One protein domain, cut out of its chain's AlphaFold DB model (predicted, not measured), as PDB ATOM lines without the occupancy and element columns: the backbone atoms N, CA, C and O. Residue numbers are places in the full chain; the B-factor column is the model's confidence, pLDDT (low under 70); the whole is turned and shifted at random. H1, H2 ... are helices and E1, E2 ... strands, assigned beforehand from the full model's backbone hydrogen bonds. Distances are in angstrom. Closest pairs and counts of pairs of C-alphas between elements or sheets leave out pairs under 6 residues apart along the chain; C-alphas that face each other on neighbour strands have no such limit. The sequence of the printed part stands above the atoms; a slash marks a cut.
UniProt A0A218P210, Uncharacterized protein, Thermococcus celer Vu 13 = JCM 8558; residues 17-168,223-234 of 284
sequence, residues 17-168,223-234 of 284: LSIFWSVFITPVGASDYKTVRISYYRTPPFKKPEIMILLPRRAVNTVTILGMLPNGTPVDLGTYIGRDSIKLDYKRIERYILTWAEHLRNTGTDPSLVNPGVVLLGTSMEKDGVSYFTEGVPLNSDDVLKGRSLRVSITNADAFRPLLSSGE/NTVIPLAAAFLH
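What this domain is: This is residues 17 to 168 and 223 to 234 of the 284 residues of an uncharacterized protein of Thermococcus celer Vu 13 = JCM 8558 (UniProt A0A218P210). Two five-stranded sheets form a loose-edged sandwich, only partly face to face and with their strands crossed, while the long helix H2 runs over E4 of the longer-stranded sheet and the short helix H3 packs on H2. H1, at the start of the printed part, reaches the other sheet only with residues 23 to 25. The printed part has 164 residues, with three named helices and ten named strands in the order H1 E1 E2 E3 E4 E5 E6 H2 E7 E8 H3 E9 E10; its class is mixed, helices and strands. One sheet runs E1 E2 E9 E3 E6 and is mixed, the other E5 E4 E7 E8 E10 and is antiparallel. The whole is compact, with a radius of gyration of the C-alphas of 16.9 A and spans of 54 by 46 by 27 A.

Where its parts are: H1, residues 17 to 25, begins at C-alpha 17 (27.843, -3.191, -52.835). E1 is residues 27 to 32, E2 36 to 41 and E3 51 to 54. E4, residues 60 to 68, is 26.8 A long, and E5, residues 74 to 82, is 23.9 A. E6 is residues 85 to 88. H2, residues 90 to 106, is 24.2 A long and begins at C-alpha 90 (33.580, -3.366, -26.588). E7, residues 117 to 126, is 28.2 A long and E8, residues 129 to 138, is 29.6 A. H3 is residues 141 to 145, E9 149 to 154, and E10, residues 161 to 165, ends at C-alpha 165 (58.470, -26.261, -21.672).

How they stand to each other: The two sheets make a sandwich, two sheets face to face, their strands at 64 degrees to each other. In the sheet with E7, E7 and E8 are a hairpin, with N 120 and O 135 2.8 A apart. E4 is the antiparallel neighbour of E7, with N 64 and O 121 2.8 A apart, and E4 and E5 are a hairpin. In the other sheet E9 and E3 are parallel, with N 54 and O 152 2.8 A apart. H2 and the sheet of E4 make two layers, a helix on one face of a sheet; H2 runs along E4, at 15 degrees on the local plane and a height over the sheet of 10.7 A. H2 touches H3 with residues 94 to 101 alone, the closest C-alphas, those of Ile 97 and Ser 141, being 5.8 A apart. H3 only grazes the sheet of E9. Every O i to N i+4 pair is within hydrogen-bond range in H2 and H3, and 3 of 5 in H1.

The domain as a whole: The C-alphas farthest apart, those of Gly 108 and Gly 167, are 55.9 A apart. Residues 169 to 222 are not printed, and C-alphas 168 and 223 are 14.7 A apart across the cut. No link between named elements is long. Residues 223 to 234, with no named element, have pLDDT under 70; the mean of the printed part is 86.5.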
ATOM      1  N   LEU A  17      27.681  -2.433 -54.072       84.25
ATOM      2  CA  LEU A  17      27.843  -3.191 -52.835       84.25
ATOM      3  C   LEU A  17      29.326  -3.404 -52.502       84.25
ATOM      4  O   LEU A  17      29.712  -3.258 -51.347       84.25
ATOM      5  N   SER A  18      30.165  -3.682 -53.504       76.44
ATOM      6  CA  SER A  18      31.613  -3.857 -53.324       76.44
ATOM      7  C   SER A  18      32.301  -2.561 -52.883       76.44
ATOM      8  O   SER A  18      33.126  -2.580 -51.970       76.44
ATOM      9  N   ILE A  19      31.929  -1.424 -53.483       79.19
ATOM     10  CA  ILE A  19      32.427  -0.097 -53.085       79.19
ATOM     11  C   ILE A  19      31.922   0.267 -51.688       79.19
ATOM     12  O   ILE A  19      32.675   0.777 -50.866       79.19
ATOM     13  N   PHE A  20      30.658  -0.024 -51.383       80.50
ATOM     14  CA  PHE A  20      30.108   0.194 -50.052       80.50
ATOM     15  C   PHE A  20      30.875  -0.621 -49.003       80.50
ATOM     16  O   PHE A  20      31.221  -0.098 -47.948       80.50
ATOM     17  N   TRP A  21      31.216  -1.873 -49.311       73.94
ATOM     18  CA  TRP A  21      31.947  -2.752 -48.402       73.94
ATOM     19  C   TRP A  21      33.404  -2.316 -48.177       73.94
ATOM     20  O   TRP A  21      33.915  -2.427 -47.060       73.94
ATOM     21  N   SER A  22      34.074  -1.764 -49.196       78.12
ATOM     22  CA  SER A  22      35.471  -1.315 -49.081       78.12
ATOM     23  C   SER A  22      35.650  -0.163 -48.085       78.12
ATOM     24  O   SER A  22      36.677  -0.097 -47.404       78.12
ATOM     25  N   VAL A  23      34.629   0.683 -47.907       78.19
ATOM     26  CA  VAL A  23      34.618   1.769 -46.909       78.19
ATOM     27  C   VAL A  23      34.727   1.239 -45.474       78.19
ATOM     28  O   VAL A  23      35.318   1.902 -44.624       78.19
ATOM     29  N   PHE A  24      34.186   0.050 -45.195       80.31
ATOM     30  CA  PHE A  24      34.212  -0.552 -43.856       80.31
ATOM     31  C   PHE A  24      35.429  -1.459 -43.624       80.31
ATOM     32  O   PHE A  24      35.797  -1.701 -42.478       80.31
ATOM     33  N   ILE A  25      36.077  -1.944 -44.691       79.06
ATOM     34  CA  ILE A  25      37.308  -2.751 -44.601       79.06
ATOM     35  C   ILE A  25      38.564  -1.870 -44.542       79.06
ATOM     36  O   ILE A  25      39.595  -2.308 -44.040       79.06
ATOM     37  N   THR A  26      38.504  -0.635 -45.035       81.38
ATOM     38  CA  THR A  26      39.666   0.262 -45.035       81.38
ATOM     39  C   THR A  26      39.838   0.912 -43.656       81.38
ATOM     40  O   THR A  26      38.874   1.483 -43.137       81.38
ATOM     41  N   PRO A  27      41.033   0.846 -43.035       85.69
ATOM     42  CA  PRO A  27      41.261   1.491 -41.750       85.69
ATOM     43  C   PRO A  27      41.189   3.016 -41.903       85.69
ATOM     44  O   PRO A  27      41.789   3.591 -42.808       85.69
ATOM     45  N   VAL A  28      40.457   3.673 -41.006       87.50
ATOM     46  CA  VAL A  28      40.331   5.140 -40.933       87.50
ATOM     47  C   VAL A  28      41.548   5.762 -40.252       87.50
ATOM     48  O   VAL A  28      41.882   6.915 -40.504       87.50
ATOM     49  N   GLY A  29      42.206   4.989 -39.394       85.12
ATOM     50  CA  GLY A  29      43.447   5.347 -38.731       85.12
ATOM     51  C   GLY A  29      44.211   4.081 -38.378       85.12
ATOM     52  O   GLY A  29      43.606   3.056 -38.049       85.12
ATOM     53  N   ALA A  30      45.533   4.147 -38.473       84.94
ATOM     54  CA  ALA A  30      46.413   3.101 -37.992       84.94
ATOM     55  C   ALA A  30      47.619   3.726 -37.295       84.94
ATOM     56  O   ALA A  30      48.129   4.759 -37.726       84.94
ATOM     57  N   SER A  31      48.058   3.094 -36.217       89.00
ATOM     58  CA  SER A  31      49.253   3.479 -35.478       89.00
ATOM     59  C   SER A  31      50.116   2.244 -35.292       89.00
ATOM     60  O   SER A  31      49.661   1.244 -34.731       89.00
ATOM     61  N   ASP A  32      51.344   2.324 -35.787       86.81
ATOM     62  CA  ASP A  32      52.334   1.265 -35.673       86.81
ATOM     63  C   ASP A  32      53.263   1.581 -34.498       86.81
ATOM     64  O   ASP A  32      54.006   2.563 -34.509       86.81
ATOM     65  N   TYR A  33      53.201   0.740 -33.472       85.81
ATOM     66  CA  TYR A  33      54.146   0.708 -32.364       85.81
ATOM     67  C   TYR A  33      55.113  -0.460 -32.573       85.81
ATOM     68  O   TYR A  33      54.882  -1.344 -33.399       85.81
ATOM     69  N   LYS A  34      56.212  -0.479 -31.813       83.88
ATOM     70  CA  LYS A  34      57.319  -1.437 -31.993       83.88
ATOM     71  C   LYS A  34      56.864  -2.905 -32.083       83.88
ATOM     72  O   LYS A  34      57.436  -3.670 -32.853       83.88
ATOM     73  N   THR A  35      55.866  -3.285 -31.293       86.56
ATOM     74  CA  THR A  35      55.377  -4.666 -31.126       86.56
ATOM     75  C   THR A  35      53.880  -4.815 -31.407       86.56
ATOM     76  O   THR A  35      53.381  -5.935 -31.526       86.56
ATOM     77  N   VAL A  36      53.160  -3.698 -31.549       92.12
ATOM     78  CA  VAL A  36      51.704  -3.661 -31.689       92.12
ATOM     79  C   VAL A  36      51.310  -2.710 -32.808       92.12
ATOM     80  O   VAL A  36      51.728  -1.558 -32.839       92.12
ATOM     81  N   ARG A  37      50.422  -3.161 -33.688       94.00
ATOM     82  CA  ARG A  37      49.733  -2.318 -34.663       94.00
ATOM     83  C   ARG A  37      48.277  -2.153 -34.273       94.00
ATOM     84  O   ARG A  37      47.561  -3.135 -34.106       94.00
ATOM     85  N   ILE A  38      47.820  -0.913 -34.199       94.75
ATOM     86  CA  ILE A  38      46.444  -0.571 -33.847       94.75
ATOM     87  C   ILE A  38      45.768  -0.012 -35.088       94.75
ATOM     88  O   ILE A  38      46.314   0.867 -35.741       94.75
ATOM     89  N   SER A  39      44.612  -0.545 -35.470       95.31
ATOM     90  CA  SER A  39      43.856  -0.105 -36.647       95.31
ATOM     91  C   SER A  39      42.385   0.092 -36.306       95.31
ATOM     92  O   SER A  39      41.761  -0.788 -35.714       95.31
ATOM     93  N   TYR A  40      41.831   1.233 -36.709       94.44
ATOM     94  CA  TYR A  40      40.442   1.614 -36.467       94.44
ATOM     95  C   TYR A  40      39.644   1.552 -37.763       94.44
ATOM     96  O   TYR A  40      40.079   2.069 -38.790       94.44
ATOM     97  N   TYR A  41      38.455   0.967 -37.713       93.50
ATOM     98  CA  TYR A  41      37.579   0.766 -38.863       93.50
ATOM     99  C   TYR A  41      36.219   1.400 -38.608       93.50
ATOM    100  O   TYR A  41      35.734   1.446 -37.475       93.50
ATOM    101  N   ARG A  42      35.564   1.865 -39.676       91.00
ATOM    102  CA  ARG A  42      34.156   2.259 -39.572       91.00
ATOM    103  C   ARG A  42      33.322   1.019 -39.290       91.00
ATOM    104  O   ARG A  42      33.460   0.009 -39.978       91.00
ATOM    105  N   THR A  43      32.432   1.114 -38.317       87.81
ATOM    106  CA  THR A  43      31.496   0.037 -38.020       87.81
ATOM    107  C   THR A  43      30.299   0.130 -38.973       87.81
ATOM    108  O   THR A  43      29.716   1.208 -39.114       87.81
ATOM    109  N   PRO A  44      29.931  -0.961 -39.671       85.06
ATOM    110  CA  PRO A  44      28.737  -0.988 -40.510       85.06
ATOM    111  C   PRO A  44      27.470  -0.693 -39.695       85.06
ATOM    112  O   PRO A  44      27.370  -1.169 -38.567       85.06
ATOM    113  N   PRO A  45      26.454  -0.018 -40.266       78.81
ATOM    114  CA  PRO A  45      25.249   0.383 -39.526       78.81
ATOM    115  C   PRO A  45      24.433  -0.794 -38.959       78.81
ATOM    116  O   PRO A  45      23.641  -0.612 -38.044       78.81
ATOM    117  N   PHE A  46      24.636  -2.008 -39.479       82.75
ATOM    118  CA  PHE A  46      23.945  -3.227 -39.045       82.75
ATOM    119  C   PHE A  46      24.768  -4.088 -38.077       82.75
ATOM    120  O   PHE A  46      24.362  -5.200 -37.744       82.75
ATOM    121  N   LYS A  47      25.951  -3.625 -37.658       83.69
ATOM    122  CA  LYS A  47      26.821  -4.342 -36.724       83.69
ATOM    123  C   LYS A  47      27.159  -3.463 -35.533       83.69
ATOM    124  O   LYS A  47      27.281  -2.250 -35.645       83.69
ATOM    125  N   LYS A  48      27.335  -4.105 -34.383       89.19
ATOM    126  CA  LYS A  48      27.929  -3.451 -33.217       89.19
ATOM    127  C   LYS A  48      29.435  -3.296 -33.447       89.19
ATOM    128  O   LYS A  48      30.011  -4.116 -34.167       89.19
ATOM    129  N   PRO A  49      30.067  -2.267 -32.869       92.19
ATOM    130  CA  PRO A  49      31.509  -2.137 -32.934       92.19
ATOM    131  C   PRO A  49      32.179  -3.280 -32.171       92.19
ATOM    132  O   PRO A  49      31.629  -3.830 -31.214       92.19
ATOM    133  N   GLU A  50      33.359  -3.671 -32.636       92.94
ATOM    134  CA  GLU A  50      34.085  -4.832 -32.119       92.94
ATOM    135  C   GLU A  50      35.539  -4.463 -31.868       92.94
ATOM    136  O   GLU A  50      36.117  -3.683 -32.625       92.94
ATOM    137  N   ILE A  51      36.134  -5.047 -30.829       94.44
ATOM    138  CA  ILE A  51      37.573  -4.971 -30.588       94.44
ATOM    139  C   ILE A  51      38.147  -6.371 -30.739       94.44
ATOM    140  O   ILE A  51      37.689  -7.305 -30.081       94.44
ATOM    141  N   MET A  52      39.134  -6.511 -31.616       95.00
ATOM    142  CA  MET A  52      39.806  -7.777 -31.884       95.00
ATOM    143  C   MET A  52      41.300  -7.656 -31.632       95.00
ATOM    144  O   MET A  52      41.946  -6.767 -32.183       95.00
ATOM    145  N   ILE A  53      41.855  -8.594 -30.876       94.31
ATOM    146  CA  ILE A  53      43.297  -8.809 -30.784       94.31
ATOM    147  C   ILE A  53      43.662  -9.905 -31.783       94.31
ATOM    148  O   ILE A  53      43.078 -10.986 -31.744       94.31
ATOM    149  N   LEU A  54      44.595  -9.623 -32.687       93.50
ATOM    150  CA  LEU A  54      45.171 -10.589 -33.612       93.50
ATOM    151  C   LEU A  54      46.542 -11.006 -33.102       93.50
ATOM    152  O   LEU A  54      47.405 -10.160 -32.854       93.50
ATOM    153  N   LEU A  55      46.730 -12.313 -32.972       90.69
ATOM    154  CA  LEU A  55      47.960 -12.899 -32.462       90.69
ATOM    155  C   LEU A  55      48.727 -13.546 -33.623       90.69
ATOM    156  O   LEU A  55      48.111 -14.114 -34.527       90.69
ATOM    157  N   PRO A  56      50.070 -13.468 -33.635       85.81
ATOM    158  CA  PRO A  56      50.868 -13.999 -34.737       85.81
ATOM    159  C   PRO A  56      50.887 -15.534 -34.756       85.81
ATOM    160  O   PRO A  56      51.192 -16.135 -35.786       85.81
ATOM    161  N   ARG A  57      50.551 -16.177 -33.629       80.81
ATOM    162  CA  ARG A  57      50.625 -17.627 -33.437       80.81
ATOM    163  C   ARG A  57      49.229 -18.250 -33.415       80.81
ATOM    164  O   ARG A  57      48.329 -17.756 -32.741       80.81
ATOM    165  N   ARG A  58      49.053 -19.353 -34.150       78.75
ATOM    166  CA  ARG A  58      47.800 -20.133 -34.210       78.75
ATOM    167  C   ARG A  58      47.758 -21.156 -33.072       78.75
ATOM    168  O   ARG A  58      47.885 -22.353 -33.309       78.75
ATOM    169  N   ALA A  59      47.616 -20.660 -31.856       81.56
ATOM    170  CA  ALA A  59      47.660 -21.421 -30.608       81.56
ATOM    171  C   ALA A  59      46.419 -21.107 -29.766       81.56
ATOM    172  O   ALA A  59      45.730 -20.141 -30.065       81.56
ATOM    173  N   VAL A  60      46.089 -21.887 -28.735       84.81
ATOM    174  CA  VAL A  60      45.061 -21.436 -27.781       84.81
ATOM    175  C   VAL A  60      45.688 -20.347 -26.923       84.81
ATOM    176  O   VAL A  60      46.714 -20.564 -26.283       84.81
ATOM    177  N   ASN A  61      45.097 -19.159 -26.956       87.12
ATOM    178  CA  ASN A  61      45.601 -17.984 -26.279       87.12
ATOM    179  C   ASN A  61      44.591 -17.482 -25.253       87.12
ATOM    180  O   ASN A  61      43.396 -17.397 -25.545       87.12
ATOM    181  N   THR A  62      45.099 -17.057 -24.106       88.81
ATOM    182  CA  THR A  62      44.333 -16.346 -23.082       88.81
ATOM    183  C   THR A  62      44.940 -14.967 -22.914       88.81
ATOM    184  O   THR A  62      46.156 -14.838 -22.860       88.81
ATOM    185  N   VAL A  63      44.120 -13.920 -22.857       90.62
ATOM    186  CA  VAL A  63      44.566 -12.537 -22.671       90.62
ATOM    187  C   VAL A  63      43.729 -11.863 -21.601       90.62
ATOM    188  O   VAL A  63      42.518 -11.712 -21.743       90.62
ATOM    189  N   THR A  64      44.405 -11.416 -20.552       91.75
ATOM    190  CA  THR A  64      43.879 -10.515 -19.528       91.75
ATOM    191  C   THR A  64      44.195  -9.081 -19.916       91.75
ATOM    192  O   THR A  64      45.303  -8.772 -20.356       91.75
ATOM    193  N   ILE A  65      43.221  -8.192 -19.753       94.25
ATOM    194  CA  ILE A  65      43.350  -6.783 -20.115       94.25
ATOM    195  C   ILE A  65      43.224  -5.940 -18.863       94.25
ATOM    196  O   ILE A  65      42.206  -5.985 -18.175       94.25
ATOM    197  N   LEU A  66      44.243  -5.130 -18.608       93.44
ATOM    198  CA  LEU A  66      44.291  -4.219 -17.475       93.44
ATOM    199  C   LEU A  66      44.319  -2.777 -17.976       93.44
ATOM    200  O   LEU A  66      45.092  -2.431 -18.864       93.44
ATOM    201  N   GLY A  67      43.472  -1.930 -17.408       93.06
ATOM    202  CA  GLY A  67      43.524  -0.482 -17.589       93.06
ATOM    203  C   GLY A  67      44.060   0.200 -16.337       93.06
ATOM    204  O   GLY A  67      44.047  -0.379 -15.252       93.06
ATOM    205  N   MET A  68      44.475   1.453 -16.476       92.88
ATOM    206  CA  MET A  68      44.762   2.326 -15.340       92.88
ATOM    207  C   MET A  68      43.760   3.467 -15.368       92.88
ATOM    208  O   MET A  68      43.647   4.148 -16.380       92.88
ATOM    209  N   LEU A  69      43.000   3.669 -14.299       92.44
ATOM    210  CA  LEU A  69      42.107   4.820 -14.197       92.44
ATOM    211  C   LEU A  69      42.913   6.120 -14.023       92.44
ATOM    212  O   LEU A  69      44.070   6.069 -13.599       92.44
ATOM    213  N   PRO A  70      42.316   7.298 -14.285       89.75
ATOM    214  CA  PRO A  70      43.015   8.578 -14.144       89.75
ATOM    215  C   PRO A  70      43.590   8.843 -12.745       89.75
ATOM    216  O   PRO A  70      44.581   9.548 -12.598       89.75
ATOM    217  N   ASN A  71      42.988   8.254 -11.711       86.94
ATOM    218  CA  ASN A  71      43.450   8.335 -10.326       86.94
ATOM    219  C   ASN A  71      44.588   7.343  -9.990       86.94
ATOM    220  O   ASN A  71      44.962   7.230  -8.826       86.94
ATOM    221  N   GLY A  72      45.094   6.585 -10.970       84.75
ATOM    222  CA  GLY A  72      46.131   5.571 -10.774       84.75
ATOM    223  C   GLY A  72      45.631   4.234 -10.221       84.75
ATOM    224  O   GLY A  72      46.445   3.397  -9.841       84.75
ATOM    225  N   THR A  73      44.316   4.001 -10.148       84.81
ATOM    226  CA  THR A  73      43.769   2.697  -9.747       84.81
ATOM    227  C   THR A  73      43.773   1.718 -10.930       84.81
ATOM    228  O   THR A  73      43.185   2.040 -11.969       84.81
ATOM    229  N   PRO A  74      44.368   0.516 -10.804       86.19
ATOM    230  CA  PRO A  74      44.280  -0.497 -11.847       86.19
ATOM    231  C   PRO A  74      42.859  -1.063 -11.922       86.19
ATOM    232  O   PRO A  74      42.207  -1.291 -10.902       86.19
ATOM    233  N   VAL A  75      42.378  -1.315 -13.136       87.62
ATOM    234  CA  VAL A  75      41.057  -1.897 -13.383       87.62
ATOM    235  C   VAL A  75      41.173  -3.112 -14.293       87.62
ATOM    236  O   VAL A  75      41.769  -3.046 -15.367       87.62
ATOM    237  N   ASP A  76      40.571  -4.226 -13.876       88.94
ATOM    238  CA  ASP A  76      40.391  -5.389 -14.742       88.94
ATOM    239  C   ASP A  76      39.333  -5.084 -15.814       88.94
ATOM    240  O   ASP A  76      38.167  -4.788 -15.514       88.94
ATOM    241  N   LEU A  77      39.733  -5.182 -17.080       89.94
ATOM    242  CA  LEU A  77      38.886  -5.013 -18.261       89.94
ATOM    243  C   LEU A  77      38.475  -6.360 -18.877       89.94
ATOM    244  O   LEU A  77      37.685  -6.393 -19.823       89.94
ATOM    245  N   GLY A  78      38.905  -7.472 -18.285       85.88
ATOM    246  CA  GLY A  78      38.454  -8.825 -18.568       85.88
ATOM    247  C   GLY A  78      39.567  -9.755 -19.018       85.88
ATOM    248  O   GLY A  78      40.608  -9.325 -19.508       85.88
ATOM    249  N   THR A  79      39.282 -11.048 -18.882       85.50
ATOM    250  CA  THR A  79      40.094 -12.142 -19.412       85.50
ATOM    251  C   THR A  79      39.328 -12.810 -20.540       85.50
ATOM    252  O   THR A  79      38.134 -13.082 -20.406       85.50
ATOM    253  N   TYR A  80      40.000 -13.029 -21.662       86.75
ATOM    254  CA  TYR A  80      39.398 -13.493 -22.903       86.75
ATOM    255  C   TYR A  80      40.250 -14.600 -23.511       86.75
ATOM    256  O   TYR A  80      41.472 -14.566 -23.409       86.75
ATOM    257  N   ILE A  81      39.607 -15.551 -24.183       86.19
ATOM    258  CA  ILE A  81      40.271 -16.687 -24.828       86.19
ATOM    259  C   ILE A  81      40.012 -16.634 -26.338       86.19
ATOM    260  O   ILE A  81      38.980 -16.131 -26.797       86.19
ATOM    261  N   GLY A  82      40.961 -17.123 -27.134       84.38
ATOM    262  CA  GLY A  82      40.829 -17.262 -28.583       84.38
ATOM    263  C   GLY A  82      42.023 -17.970 -29.212       84.38
ATOM    264  O   GLY A  82      43.045 -18.158 -28.565       84.38
ATOM    265  N   ARG A  83      41.892 -18.399 -30.474       83.19
ATOM    266  CA  ARG A  83      42.948 -19.166 -31.156       83.19
ATOM    267  C   ARG A  83      43.860 -18.265 -31.995       83.19
ATOM    268  O   ARG A  83      45.011 -18.029 -31.680       83.19
ATOM    269  N   ASP A  84      43.327 -17.711 -33.069       82.25
ATOM    270  CA  ASP A  84      44.002 -16.764 -33.967       82.25
ATOM    271  C   ASP A  84      43.639 -15.303 -33.659       82.25
ATOM    272  O   ASP A  84      44.393 -14.364 -33.930       82.25
ATOM    273  N   SER A  85      42.455 -15.120 -33.086       89.25
ATOM    274  CA  SER A  85      41.915 -13.830 -32.710       89.25
ATOM    275  C   SER A  85      41.102 -13.920 -31.425       89.25
ATOM    276  O   SER A  85      40.422 -14.915 -31.158       89.25
ATOM    277  N   ILE A  86      41.164 -12.849 -30.640       90.44
ATOM    278  CA  ILE A  86      40.438 -12.703 -29.382       90.44
ATOM    279  C   ILE A  86      39.511 -11.503 -29.510       90.44
ATOM    280  O   ILE A  86      39.960 -10.384 -29.761       90.44
ATOM    281  N   LYS A  87      38.207 -11.739 -29.360       91.81
ATOM    282  CA  LYS A  87      37.186 -10.691 -29.367       91.81
ATOM    283  C   LYS A  87      36.955 -10.206 -27.941       91.81
ATOM    284  O   LYS A  87      36.725 -11.018 -27.051       91.81
ATOM    285  N   LEU A  88      37.003  -8.893 -27.746       91.94
ATOM    286  CA  LEU A  88      36.810  -8.268 -26.439       91.94
ATOM    287  C   LEU A  88      35.399  -7.705 -26.284       91.94
ATOM    288  O   LEU A  88      34.721  -7.403 -27.275       91.94
ATOM    289  N   ASP A  89      34.992  -7.473 -25.035       90.06
ATOM    290  CA  ASP A  89      33.791  -6.697 -24.736       90.06
ATOM    291  C   ASP A  89      34.040  -5.211 -25.024       90.06
ATOM    292  O   ASP A  89      34.644  -4.479 -24.231       90.06
ATOM    293  N   TYR A  90      33.519  -4.759 -26.166       92.62
ATOM    294  CA  TYR A  90      33.580  -3.366 -26.588       92.62
ATOM    295  C   TYR A  90      33.068  -2.406 -25.510       92.62
ATOM    296  O   TYR A  90      33.720  -1.408 -25.222       92.62
ATOM    297  N   LYS A  91      31.936  -2.721 -24.864       92.81
ATOM    298  CA  LYS A  91      31.296  -1.829 -23.886       92.81
ATOM    299  C   LYS A  91      32.136  -1.660 -22.628       92.81
ATOM    300  O   LYS A  91      32.013  -0.660 -21.919       92.81
ATOM    301  N   ARG A  92      32.949  -2.657 -22.281       93.12
ATOM    302  CA  ARG A  92      33.849  -2.565 -21.125       93.12
ATOM    303  C   ARG A  92      35.005  -1.610 -21.411       93.12
ATOM    304  O   ARG A  92      35.292  -0.763 -20.570       93.12
ATOM    305  N   ILE A  93      35.584  -1.684 -22.609       95.44
ATOM    306  CA  ILE A  93      36.621  -0.743 -23.054       95.44
ATOM    307  C   ILE A  93      36.045   0.664 -23.262       95.44
ATOM    308  O   ILE A  93      36.637   1.637 -22.812       95.44
ATOM    309  N   GLU A  94      34.863   0.784 -23.863       95.62
ATOM    310  CA  GLU A  94      34.169   2.062 -24.051       95.62
ATOM    311  C   GLU A  94      33.934   2.784 -22.718       95.62
ATOM    312  O   GLU A  94      34.276   3.956 -22.597       95.62
ATOM    313  N   ARG A  95      33.438   2.088 -21.684       96.00
ATOM    314  CA  ARG A  95      33.254   2.671 -20.340       96.00
ATOM    315  C   ARG A  95      34.566   3.130 -19.704       96.00
ATOM    316  O   ARG A  95      34.603   4.179 -19.060       96.00
ATOM    317  N   TYR A  96      35.635   2.358 -19.886       96.06
ATOM    318  CA  TYR A  96      36.970   2.737 -19.427       96.06
ATOM    319  C   TYR A  96      37.442   4.037 -20.093       96.06
ATOM    320  O   TYR A  96      37.857   4.971 -19.406       96.06
ATOM    321  N   ILE A  97      37.300   4.137 -21.416       96.69
ATOM    322  CA  ILE A  97      37.645   5.343 -22.176       96.69
ATOM    323  C   ILE A  97      36.744   6.526 -21.812       96.69
ATOM    324  O   ILE A  97      37.235   7.644 -21.678       96.69
ATOM    325  N   LEU A  98      35.447   6.297 -21.600       96.12
ATOM    326  CA  LEU A  98      34.512   7.338 -21.181       96.12
ATOM    327  C   LEU A  98      34.927   7.947 -19.835       96.12
ATOM    328  O   LEU A  98      34.961   9.167 -19.709       96.12
ATOM    329  N   THR A  99      35.334   7.110 -18.877       96.12
ATOM    330  CA  THR A  99      35.833   7.560 -17.564       96.12
ATOM    331  C   THR A  99      37.060   8.466 -17.712       96.12
ATOM    332  O   THR A  99      37.158   9.511 -17.066       96.12
ATOM    333  N   TRP A 100      37.986   8.099 -18.600       95.81
ATOM    334  CA  TRP A 100      39.135   8.939 -18.940       95.81
ATOM    335  C   TRP A 100      38.721  10.263 -19.583       95.81
ATOM    336  O   TRP A 100      39.187  11.322 -19.167       95.81
ATOM    337  N   ALA A 101      37.825  10.222 -20.568       95.25
ATOM    338  CA  ALA A 101      37.370  11.414 -21.270       95.25
ATOM    339  C   ALA A 101      36.637  12.396 -20.343       95.25
ATOM    340  O   ALA A 101      36.842  13.604 -20.443       95.25
ATOM    341  N   GLU A 102      35.814  11.897 -19.421       95.88
ATOM    342  CA  GLU A 102      35.145  12.714 -18.405       95.88
ATOM    343  C   GLU A 102      36.150  13.375 -17.461       95.88
ATOM    344  O   GLU A 102      36.077  14.582 -17.232       95.88
ATOM    345  N   HIS A 103      37.137  12.622 -16.968       95.44
ATOM    346  CA  HIS A 103      38.182  13.175 -16.111       95.44
ATOM    347  C   HIS A 103      38.988  14.281 -16.808       95.44
ATOM    348  O   HIS A 103      39.225  15.343 -16.226       95.44
ATOM    349  N   LEU A 104      39.380  14.065 -18.066       94.31
ATOM    350  CA  LEU A 104      40.136  15.047 -18.845       94.31
ATOM    351  C   LEU A 104      39.316  16.320 -19.087       94.31
ATOM    352  O   LEU A 104      39.804  17.417 -18.824       94.31
ATOM    353  N   ARG A 105      38.034  16.196 -19.456       95.31
ATOM    354  CA  ARG A 105      37.134  17.357 -19.599       95.31
ATOM    355  C   ARG A 105      36.992  18.139 -18.297       95.31
ATOM    356  O   ARG A 105      37.079  19.364 -18.313       95.31
ATOM    357  N   ASN A 106      36.825  17.441 -17.174       96.31
ATOM    358  CA  ASN A 106      36.685  18.064 -15.856       96.31
ATOM    359  C   ASN A 106      37.955  18.799 -15.409       96.31
ATOM    360  O   ASN A 106      37.878  19.738 -14.623       96.31
ATOM    361  N   THR A 107      39.117  18.397 -15.924       95.38
ATOM    362  CA  THR A 107      40.410  19.052 -15.675       95.38
ATOM    363  C   THR A 107      40.780  20.074 -16.758       95.38
ATOM    364  O   THR A 107      41.890  20.600 -16.751       95.38
ATOM    365  N   GLY A 108      39.864  20.387 -17.684       94.81
ATOM    366  CA  GLY A 108      40.084  21.364 -18.755       94.81
ATOM    367  C   GLY A 108      41.017  20.880 -19.869       94.81
ATOM    368  O   GLY A 108      41.493  21.691 -20.661       94.81
ATOM    369  N   THR A 109      41.284  19.576 -19.939       92.94
ATOM    370  CA  THR A 109      42.116  18.953 -20.972       92.94
ATOM    371  C   THR A 109      41.233  18.333 -22.051       92.94
ATOM    372  O   THR A 109      40.252  17.652 -21.755       92.94
ATOM    373  N   ASP A 110      41.586  18.539 -23.318       90.44
ATOM    374  CA  ASP A 110      40.897  17.895 -24.436       90.44
ATOM    375  C   ASP A 110      41.178  16.373 -24.436       90.44
ATOM    376  O   ASP A 110      42.341  15.970 -24.562       90.44
ATOM    377  N   PRO A 111      40.147  15.508 -24.318       88.88
ATOM    378  CA  PRO A 111      40.312  14.054 -24.331       88.88
ATOM    379  C   PRO A 111      40.969  13.484 -25.587       88.88
ATOM    380  O   PRO A 111      41.510  12.382 -25.532       88.88
ATOM    381  N   SER A 112      40.912  14.196 -26.713       87.44
ATOM    382  CA  SER A 112      41.510  13.751 -27.975       87.44
ATOM    383  C   SER A 112      43.044  13.817 -27.969       87.44
ATOM    384  O   SER A 112      43.691  13.181 -28.801       87.44
ATOM    385  N   LEU A 113      43.633  14.553 -27.018       87.88
ATOM    386  CA  LEU A 113      45.081  14.737 -26.887       87.88
ATOM    387  C   LEU A 113      45.755  13.659 -26.032       87.88
ATOM    388  O   LEU A 113      46.983  13.570 -26.010       87.88
ATOM    389  N   VAL A 114      44.973  12.842 -25.327       89.00
ATOM    390  CA  VAL A 114      45.474  11.780 -24.452       89.00
ATOM    391  C   VAL A 114      44.917  10.449 -24.931       89.00
ATOM    392  O   VAL A 114      43.713  10.299 -25.128       89.00
ATOM    393  N   ASN A 115      45.804   9.466 -25.078       91.62
ATOM    394  CA  ASN A 115      45.443   8.101 -25.450       91.62
ATOM    395  C   ASN A 115      45.610   7.183 -24.231       91.62
ATOM    396  O   ASN A 115      46.737   6.750 -23.963       91.62
ATOM    397  N   PRO A 116      44.535   6.885 -23.474       93.38
ATOM    398  CA  PRO A 116      44.597   5.931 -22.378       93.38
ATOM    399  C   PRO A 116      45.113   4.580 -22.870       93.38
ATOM    400  O   PRO A 116      44.608   4.014 -23.839       93.38
ATOM    401  N   GLY A 117      46.134   4.057 -22.200       91.50
ATOM    402  CA  GLY A 117      46.672   2.734 -22.488       91.50
ATOM    403  C   GLY A 117      45.890   1.632 -21.787       91.50
ATOM    404  O   GLY A 117      45.354   1.837 -20.696       91.50
ATOM    405  N   VAL A 118      45.873   0.450 -22.389       95.50
ATOM    406  CA  VAL A 118      45.605  -0.814 -21.694       95.50
ATOM    407  C   VAL A 118      46.824  -1.718 -21.813       95.50
ATOM    408  O   VAL A 118      47.574  -1.630 -22.783       95.50
ATOM    409  N   VAL A 119      47.035  -2.583 -20.833       94.81
ATOM    410  CA  VAL A 119      48.068  -3.616 -20.855       94.81
ATOM    411  C   VAL A 119      47.402  -4.944 -21.172       94.81
ATOM    412  O   VAL A 119      46.434  -5.335 -20.522       94.81
ATOM    413  N   LEU A 120      47.927  -5.629 -22.179       94.25
ATOM    414  CA  LEU A 120      47.583  -6.999 -22.515       94.25
ATOM    415  C   LEU A 120      48.581  -7.922 -21.825       94.25
ATOM    416  O   LEU A 120      49.775  -7.842 -22.099       94.25
ATOM    417  N   LEU A 121      48.087  -8.797 -20.959       92.56
ATOM    418  CA  LEU A 121      48.845  -9.888 -20.359       92.56
ATOM    419  C   LEU A 121      48.312 -11.182 -20.942       92.56
ATOM    420  O   LEU A 121      47.163 -11.536 -20.685       92.56
ATOM    421  N   GLY A 122      49.111 -11.865 -21.754       90.50
ATOM    422  CA  GLY A 122      48.635 -13.045 -22.456       90.50
ATOM    423  C   GLY A 122      49.515 -14.265 -22.298       90.50
ATOM    424  O   GLY A 122      50.719 -14.157 -22.077       90.50
ATOM    425  N   THR A 123      48.894 -15.425 -22.451       89.94
ATOM    426  CA  THR A 123      49.530 -16.735 -22.552       89.94
ATOM    427  C   THR A 123      49.147 -17.397 -23.863       89.94
ATOM    428  O   THR A 123      48.056 -17.178 -24.389       89.94
ATOM    429  N   SER A 124      50.049 -18.219 -24.384       88.81
ATOM    430  CA  SER A 124      49.868 -19.000 -25.601       88.81
ATOM    431  C   SER A 124      50.276 -20.439 -25.332       88.81
ATOM    432  O   SER A 124      51.388 -20.667 -24.854       88.81
ATOM    433  N   MET A 125      49.384 -21.390 -25.603       85.19
ATOM    434  CA  MET A 125      49.671 -22.819 -25.507       85.19
ATOM    435  C   MET A 125      50.037 -23.375 -26.883       85.19
ATOM    436  O   MET A 125      49.197 -23.455 -27.784       85.19
ATOM    437  N   GLU A 126      51.294 -23.779 -27.025       84.06
ATOM    438  CA  GLU A 126      51.864 -24.367 -28.232       84.06
ATOM    439  C   GLU A 126      52.376 -25.782 -27.961       84.06
ATOM    440  O   GLU A 126      52.497 -26.219 -26.820       84.06
ATOM    441  N   LYS A 127      52.736 -26.503 -29.029       80.75
ATOM    442  CA  LYS A 127      53.317 -27.852 -28.917       80.75
ATOM    443  C   LYS A 127      54.601 -27.880 -28.087       80.75
ATOM    444  O   LYS A 127      54.873 -28.869 -27.416       80.75
ATOM    445  N   ASP A 128      55.366 -26.794 -28.133       82.62
ATOM    446  CA  ASP A 128      56.668 -26.693 -27.474       82.62
ATOM    447  C   ASP A 128      56.552 -26.212 -26.014       82.62
ATOM    448  O   ASP A 128      57.550 -26.182 -25.290       82.62
ATOM    449  N   GLY A 129      55.335 -25.881 -25.560       85.50
ATOM    450  CA  GLY A 129      55.037 -25.463 -24.195       85.50
ATOM    451  C   GLY A 129      54.158 -24.212 -24.112       85.50
ATOM    452  O   GLY A 129      53.475 -23.828 -25.062       85.50
ATOM    453  N   VAL A 130      54.184 -23.558 -22.950       87.69
ATOM    454  CA  VAL A 130      53.444 -22.316 -22.688       87.69
ATOM    455  C   VAL A 130      54.377 -21.132 -22.858       87.69
ATOM    456  O   VAL A 130      55.447 -21.091 -22.255       87.69
ATOM    457  N   SER A 131      53.946 -20.132 -23.618       90.69
ATOM    458  CA  SER A 131      54.603 -18.824 -23.692       90.69
ATOM    459  C   SER A 131      53.723 -17.735 -23.088       90.69
ATOM    460  O   SER A 131      52.501 -17.869 -23.066       90.69
ATOM    461  N   TYR A 132      54.327 -16.642 -22.631       91.38
ATOM    462  CA  TYR A 132      53.628 -15.440 -22.185       91.38
ATOM    463  C   TYR A 132      54.062 -14.213 -22.988       91.38
ATOM    464  O   TYR A 132      55.162 -14.174 -23.539       91.38
ATOM    465  N   PHE A 133      53.213 -13.193 -23.039       90.94
ATOM    466  CA  PHE A 133      53.543 -11.886 -23.596       90.94
ATOM    467  C   PHE A 133      52.928 -10.763 -22.759       90.94
ATOM    468  O   PHE A 133      51.953 -10.954 -22.025       90.94
ATOM    469  N   THR A 134      53.507  -9.569 -22.864       93.00
ATOM    470  CA  THR A 134      53.004  -8.366 -22.200       93.00
ATOM    471  C   THR A 134      53.152  -7.179 -23.128       93.00
ATOM    472  O   THR A 134      54.268  -6.832 -23.500       93.00
ATOM    473  N   GLU A 135      52.035  -6.559 -23.501       92.69
ATOM    474  CA  GLU A 135      52.024  -5.488 -24.497       92.69
ATOM    475  C   GLU A 135      51.148  -4.311 -24.071       92.69
ATOM    476  O   GLU A 135      50.014  -4.483 -23.627       92.69
ATOM    477  N   GLY A 136      51.675  -3.097 -24.227       92.62
ATOM    478  CA  GLY A 136      50.935  -1.858 -24.004       92.62
ATOM    479  C   GLY A 136      50.208  -1.417 -25.274       92.62
ATOM    480  O   GLY A 136      50.807  -1.325 -26.342       92.62
ATOM    481  N   VAL A 137      48.920  -1.110 -25.154       94.81
ATOM    482  CA  VAL A 137      48.049  -0.732 -26.270       94.81
ATOM    483  C   VAL A 137      47.425   0.632 -25.975       94.81
ATOM    484  O   VAL A 137      46.447   0.707 -25.230       94.81
ATOM    485  N   PRO A 138      47.970   1.726 -26.526       93.81
ATOM    486  CA  PRO A 138      47.347   3.042 -26.428       93.81
ATOM    487  C   PRO A 138      46.066   3.105 -27.262       93.81
ATOM    488  O   PRO A 138      46.064   2.833 -28.463       93.81
ATOM    489  N   LEU A 139      44.967   3.494 -26.628       93.62
ATOM    490  CA  LEU A 139      43.659   3.604 -27.260       93.62
ATOM    491  C   LEU A 139      43.349   5.068 -27.556       93.62
ATOM    492  O   LEU A 139      43.479   5.927 -26.687       93.62
ATOM    493  N   ASN A 140      42.916   5.352 -28.782       92.44
ATOM    494  CA  ASN A 140      42.450   6.678 -29.151       92.44
ATOM    495  C   ASN A 140      41.030   6.873 -28.615       92.44
ATOM    496  O   ASN A 140      40.092   6.205 -29.061       92.44
ATOM    497  N   SER A 141      40.887   7.781 -27.650       91.81
ATOM    498  CA  SER A 141      39.618   8.025 -26.960       91.81
ATOM    499  C   SER A 141      38.504   8.402 -27.935       91.81
ATOM    500  O   SER A 141      37.391   7.890 -27.865       91.81
ATOM    501  N   ASP A 142      38.835   9.263 -28.890       91.56
ATOM    502  CA  ASP A 142      37.917   9.798 -29.885       91.56
ATOM    503  C   ASP A 142      37.383   8.718 -30.828       91.56
ATOM    504  O   ASP A 142      36.199   8.700 -31.160       91.56
ATOM    505  N   ASP A 143      38.247   7.810 -31.270       92.50
ATOM    506  CA  ASP A 143      37.880   6.720 -32.164       92.50
ATOM    507  C   ASP A 143      36.997   5.684 -31.475       92.50
ATOM    508  O   ASP A 143      36.001   5.246 -32.060       92.50
ATOM    509  N   VAL A 144      37.322   5.332 -30.229       92.94
ATOM    510  CA  VAL A 144      36.499   4.419 -29.430       92.94
ATOM    511  C   VAL A 144      35.140   5.061 -29.142       92.94
ATOM    512  O   VAL A 144      34.116   4.464 -29.439       92.94
ATOM    513  N   LEU A 145      35.081   6.309 -28.676       93.12
ATOM    514  CA  LEU A 145      33.798   6.956 -28.361       93.12
ATOM    515  C   LEU A 145      32.938   7.266 -29.600       93.12
ATOM    516  O   LEU A 145      31.725   7.429 -29.483       93.12
ATOM    517  N   LYS A 146      33.525   7.305 -30.804       92.69
ATOM    518  CA  LYS A 146      32.787   7.389 -32.082       92.69
ATOM    519  C   LYS A 146      32.204   6.048 -32.537       92.69
ATOM    520  O   LYS A 146      31.681   5.972 -33.650       92.69
ATOM    521  N   GLY A 147      32.308   4.990 -31.733       92.81
ATOM    522  CA  GLY A 147      31.757   3.687 -32.081       92.81
ATOM    523  C   GLY A 147      32.547   2.983 -33.184       92.81
ATOM    524  O   GLY A 147      31.943   2.271 -33.980       92.81
ATOM    525  N   ARG A 148      33.863   3.221 -33.315       93.50
ATOM    526  CA  ARG A 148      34.695   2.544 -34.327       93.50
ATOM    527  C   ARG A 148      35.109   1.157 -33.852       93.50
ATOM    528  O   ARG A 148      35.426   0.970 -32.678       93.50
ATOM    529  N   SER A 149      35.175   0.204 -34.778       94.19
ATOM    530  CA  SER A 149      35.761  -1.112 -34.514       94.19
ATOM    531  C   SER A 149      37.286  -1.008 -34.468       94.19
ATOM    532  O   SER A 149      37.889  -0.284 -35.258       94.19
ATOM    533  N   LEU A 150      37.912  -1.760 -33.570       94.75
ATOM    534  CA  LEU A 150      39.339  -1.712 -33.283       94.75
ATOM    535  C   LEU A 150      39.990  -3.073 -33.543       94.75
ATOM    536  O   LEU A 150      39.471  -4.117 -33.159       94.75
ATOM    537  N   ARG A 151      41.164  -3.059 -34.165       96.06
ATOM    538  CA  ARG A 151      42.009  -4.236 -34.355       96.06
ATOM    539  C   ARG A 151      43.394  -3.960 -33.799       96.06
ATOM    540  O   ARG A 151      44.048  -3.012 -34.224       96.06
ATOM    541  N   VAL A 152      43.826  -4.801 -32.875       95.81
ATOM    542  CA  VAL A 152      45.137  -4.750 -32.234       95.81
ATOM    543  C   VAL A 152      45.920  -5.965 -32.706       95.81
ATOM    544  O   VAL A 152      45.609  -7.082 -32.318       95.81
ATOM    545  N   SER A 153      46.904  -5.775 -33.570       94.81
ATOM    546  CA  SER A 153      47.748  -6.857 -34.070       94.81
ATOM    547  C   SER A 153      49.070  -6.867 -33.322       94.81
ATOM    548  O   SER A 153      49.808  -5.887 -33.394       94.81
ATOM    549  N   ILE A 154      49.401  -7.971 -32.657       92.19
ATOM    550  CA  ILE A 154      50.747  -8.179 -32.112       92.19
ATOM    551  C   ILE A 154      51.635  -8.613 -33.277       92.19
ATOM    552  O   ILE A 154      51.444  -9.681 -33.856       92.19
ATOM    553  N   THR A 155      52.546  -7.738 -33.692       87.31
ATOM    554  CA  THR A 155      53.295  -7.895 -34.948       87.31
ATOM    555  C   THR A 155      54.587  -8.678 -34.772       87.31
ATOM    556  O   THR A 155      55.082  -9.249 -35.741       87.31
ATOM    557  N   ASN A 156      55.125  -8.726 -33.553       82.69
ATOM    558  CA  ASN A 156      56.390  -9.383 -33.268       82.69
ATOM    559  C   ASN A 156      56.175 -10.736 -32.570       82.69
ATOM    560  O   ASN A 156      55.676 -10.788 -31.448       82.69
ATOM    561  N   ALA A 157      56.590 -11.829 -33.213       81.56
ATOM    562  CA  ALA A 157      56.556 -13.163 -32.610       81.56
ATOM    563  C   ALA A 157      57.543 -13.316 -31.437       81.56
ATOM    564  O   ALA A 157      57.303 -14.156 -30.566       81.56
ATOM    565  N   ASP A 158      58.585 -12.479 -31.379       83.75
ATOM    566  CA  ASP A 158      59.572 -12.428 -30.290       83.75
ATOM    567  C   ASP A 158      59.010 -11.763 -29.021       83.75
ATOM    568  O   ASP A 158      59.641 -11.797 -27.964       83.75
ATOM    569  N   ALA A 159      57.818 -11.156 -29.097       84.94
ATOM    570  CA  ALA A 159      57.101 -10.674 -27.915       84.94
ATOM    571  C   ALA A 159      56.706 -11.824 -26.970       84.94
ATOM    572  O   ALA A 159      56.500 -11.608 -25.776       84.94
ATOM    573  N   PHE A 160      56.620 -13.047 -27.502       89.25
ATOM    574  CA  PHE A 160      56.261 -14.249 -26.765       89.25
ATOM    575  C   PHE A 160      57.512 -14.877 -26.163       89.25
ATOM    576  O   PHE A 160      58.411 -15.328 -26.874       89.25
ATOM    577  N   ARG A 161      57.552 -14.919 -24.835       89.75
ATOM    578  CA  ARG A 161      58.640 -15.505 -24.059       89.75
ATOM    579  C   ARG A 161      58.204 -16.860 -23.512       89.75
ATOM    580  O   ARG A 161      57.077 -16.959 -23.029       89.75
ATOM    581  N   PRO A 162      59.068 -17.885 -23.542       89.25
ATOM    582  CA  PRO A 162      58.734 -19.177 -22.958       89.25
ATOM    583  C   PRO A 162      58.490 -19.022 -21.451       89.25
ATOM    584  O   PRO A 162      59.237 -18.324 -20.763       89.25
ATOM    585  N   LEU A 163      57.425 -19.654 -20.961       86.38
ATOM    586  CA  LEU A 163      57.067 -19.747 -19.547       86.38
ATOM    587  C   LEU A 163      57.317 -21.160 -19.020       86.38
ATOM    588  O   LEU A 163      57.970 -21.319 -17.997       86.38
ATOM    589  N   LEU A 164      56.803 -22.166 -19.731       85.50
ATOM    590  CA  LEU A 164      56.962 -23.584 -19.413       85.50
ATOM    591  C   LEU A 164      57.298 -24.348 -20.686       85.50
ATOM    592  O   LEU A 164      56.695 -24.099 -21.729       85.50
ATOM    593  N   SER A 165      58.215 -25.301 -20.598       87.12
ATOM    594  CA  SER A 165      58.470 -26.261 -21.672       87.12
ATOM    595  C   SER A 165      57.374 -27.327 -21.745       87.12
ATOM    596  O   SER A 165      56.692 -27.610 -20.759       87.12
ATOM    597  N   SER A 166      57.225 -27.973 -22.902       83.25
ATOM    598  CA  SER A 166      56.276 -29.081 -23.094       83.25
ATOM    599  C   SER A 166      56.419 -30.196 -22.047       83.25
ATOM    600  O   SER A 166      55.418 -30.662 -21.507       83.25
ATOM    601  N   GLY A 167      57.653 -30.564 -21.685       81.62
ATOM    602  CA  GLY A 167      57.912 -31.575 -20.654       81.62
ATOM    603  C   GLY A 167      57.511 -31.142 -19.239       81.62
ATOM    604  O   GLY A 167      57.171 -31.984 -18.411       81.62
ATOM    605  N   GLU A 168      57.522 -29.841 -18.938       79.56
ATOM    606  CA  GLU A 168      57.010 -29.309 -17.667       79.56
ATOM    607  C   GLU A 168      55.478 -29.285 -17.648       79.56
ATOM    608  O   GLU A 168      54.881 -29.631 -16.632       79.56
ATOM    609  N   ASN A 223      42.275 -33.693 -22.589       49.56
ATOM    610  CA  ASN A 223      43.495 -33.326 -21.852       49.56
ATOM    611  C   ASN A 223      44.251 -32.096 -22.400       49.56
ATOM    612  O   ASN A 223      45.442 -31.946 -22.115       49.56
ATOM    613  N   THR A 224      43.595 -31.188 -23.134       50.50
ATOM    614  CA  THR A 224      44.198 -29.876 -23.405       50.50
ATOM    615  C   THR A 224      44.340 -29.089 -22.105       50.50
ATOM    616  O   THR A 224      43.358 -28.731 -21.457       50.50
ATOM    617  N   VAL A 225      45.578 -28.732 -21.761       56.00
ATOM    618  CA  VAL A 225      45.858 -27.744 -20.716       56.00
ATOM    619  C   VAL A 225      45.601 -26.348 -21.292       56.00
ATOM    620  O   VAL A 225      46.316 -25.888 -22.181       56.00
ATOM    621  N   ILE A 226      44.575 -25.654 -20.799       56.91
ATOM    622  CA  ILE A 226      44.293 -24.263 -21.180       56.91
ATOM    623  C   ILE A 226      44.884 -23.352 -20.097       56.91
ATOM    624  O   ILE A 226      44.393 -23.363 -18.968       56.91
ATOM    625  N   PRO A 227      45.923 -22.547 -20.387       55.50
ATOM    626  CA  PRO A 227      46.477 -21.635 -19.397       55.50
ATOM    627  C   PRO A 227      45.460 -20.519 -19.122       55.50
ATOM    628  O   PRO A 227      45.255 -19.642 -19.962       55.50
ATOM    629  N   LEU A 228      44.808 -20.560 -17.956       54.66
ATOM    630  CA  LEU A 228      43.743 -19.619 -17.577       54.66
ATOM    631  C   LEU A 228      44.275 -18.241 -17.170       54.66
ATOM    632  O   LEU A 228      43.601 -17.233 -17.366       54.66
ATOM    633  N   ALA A 229      45.482 -18.188 -16.611       51.09
ATOM    634  CA  ALA A 229      46.127 -16.952 -16.200       51.09
ATOM    635  C   ALA A 229      47.651 -17.118 -16.174       51.09
ATOM    636  O   ALA A 229      48.165 -18.198 -15.886       51.09
ATOM    637  N   ALA A 230      48.368 -16.023 -16.412       51.16
ATOM    638  CA  ALA A 230      49.757 -15.871 -16.002       51.16
ATOM    639  C   ALA A 230      49.877 -14.599 -15.166       51.16
ATOM    640  O   ALA A 230      49.363 -13.545 -15.546       51.16
ATOM    641  N   ALA A 231      50.564 -14.702 -14.033       52.41
ATOM    642  CA  ALA A 231      50.916 -13.564 -13.202       52.41
ATOM    643  C   ALA A 231      52.406 -13.268 -13.377       52.41
ATOM    644  O   ALA A 231      53.242 -14.158 -13.232       52.41
ATOM    645  N   PHE A 232      52.737 -12.014 -13.685       49.44
ATOM    646  CA  PHE A 232      54.115 -11.534 -13.680       49.44
ATOM    647  C   PHE A 232      54.327 -10.695 -12.420       49.44
ATOM    648  O   PHE A 232      53.763  -9.610 -12.292       49.44
ATOM    649  N   LEU A 233      55.101 -11.225 -11.475       56.53
ATOM    650  CA  LEU A 233      55.400 -10.566 -10.205       56.53
ATOM    651  C   LEU A 233      56.763  -9.873 -10.300       56.53
ATOM    652  O   LEU A 233      57.738 -10.465 -10.764       56.53
ATOM    653  N   HIS A 234      56.837  -8.617  -9.864       43.75
ATOM    654  CA  HIS A 234      58.076  -7.843  -9.808       43.75
ATOM    655  C   HIS A 234      58.193  -7.134  -8.454       43.75
ATOM    656  O   HIS A 234      57.179  -6.712  -7.901       43.75
TER     657      HIS A 234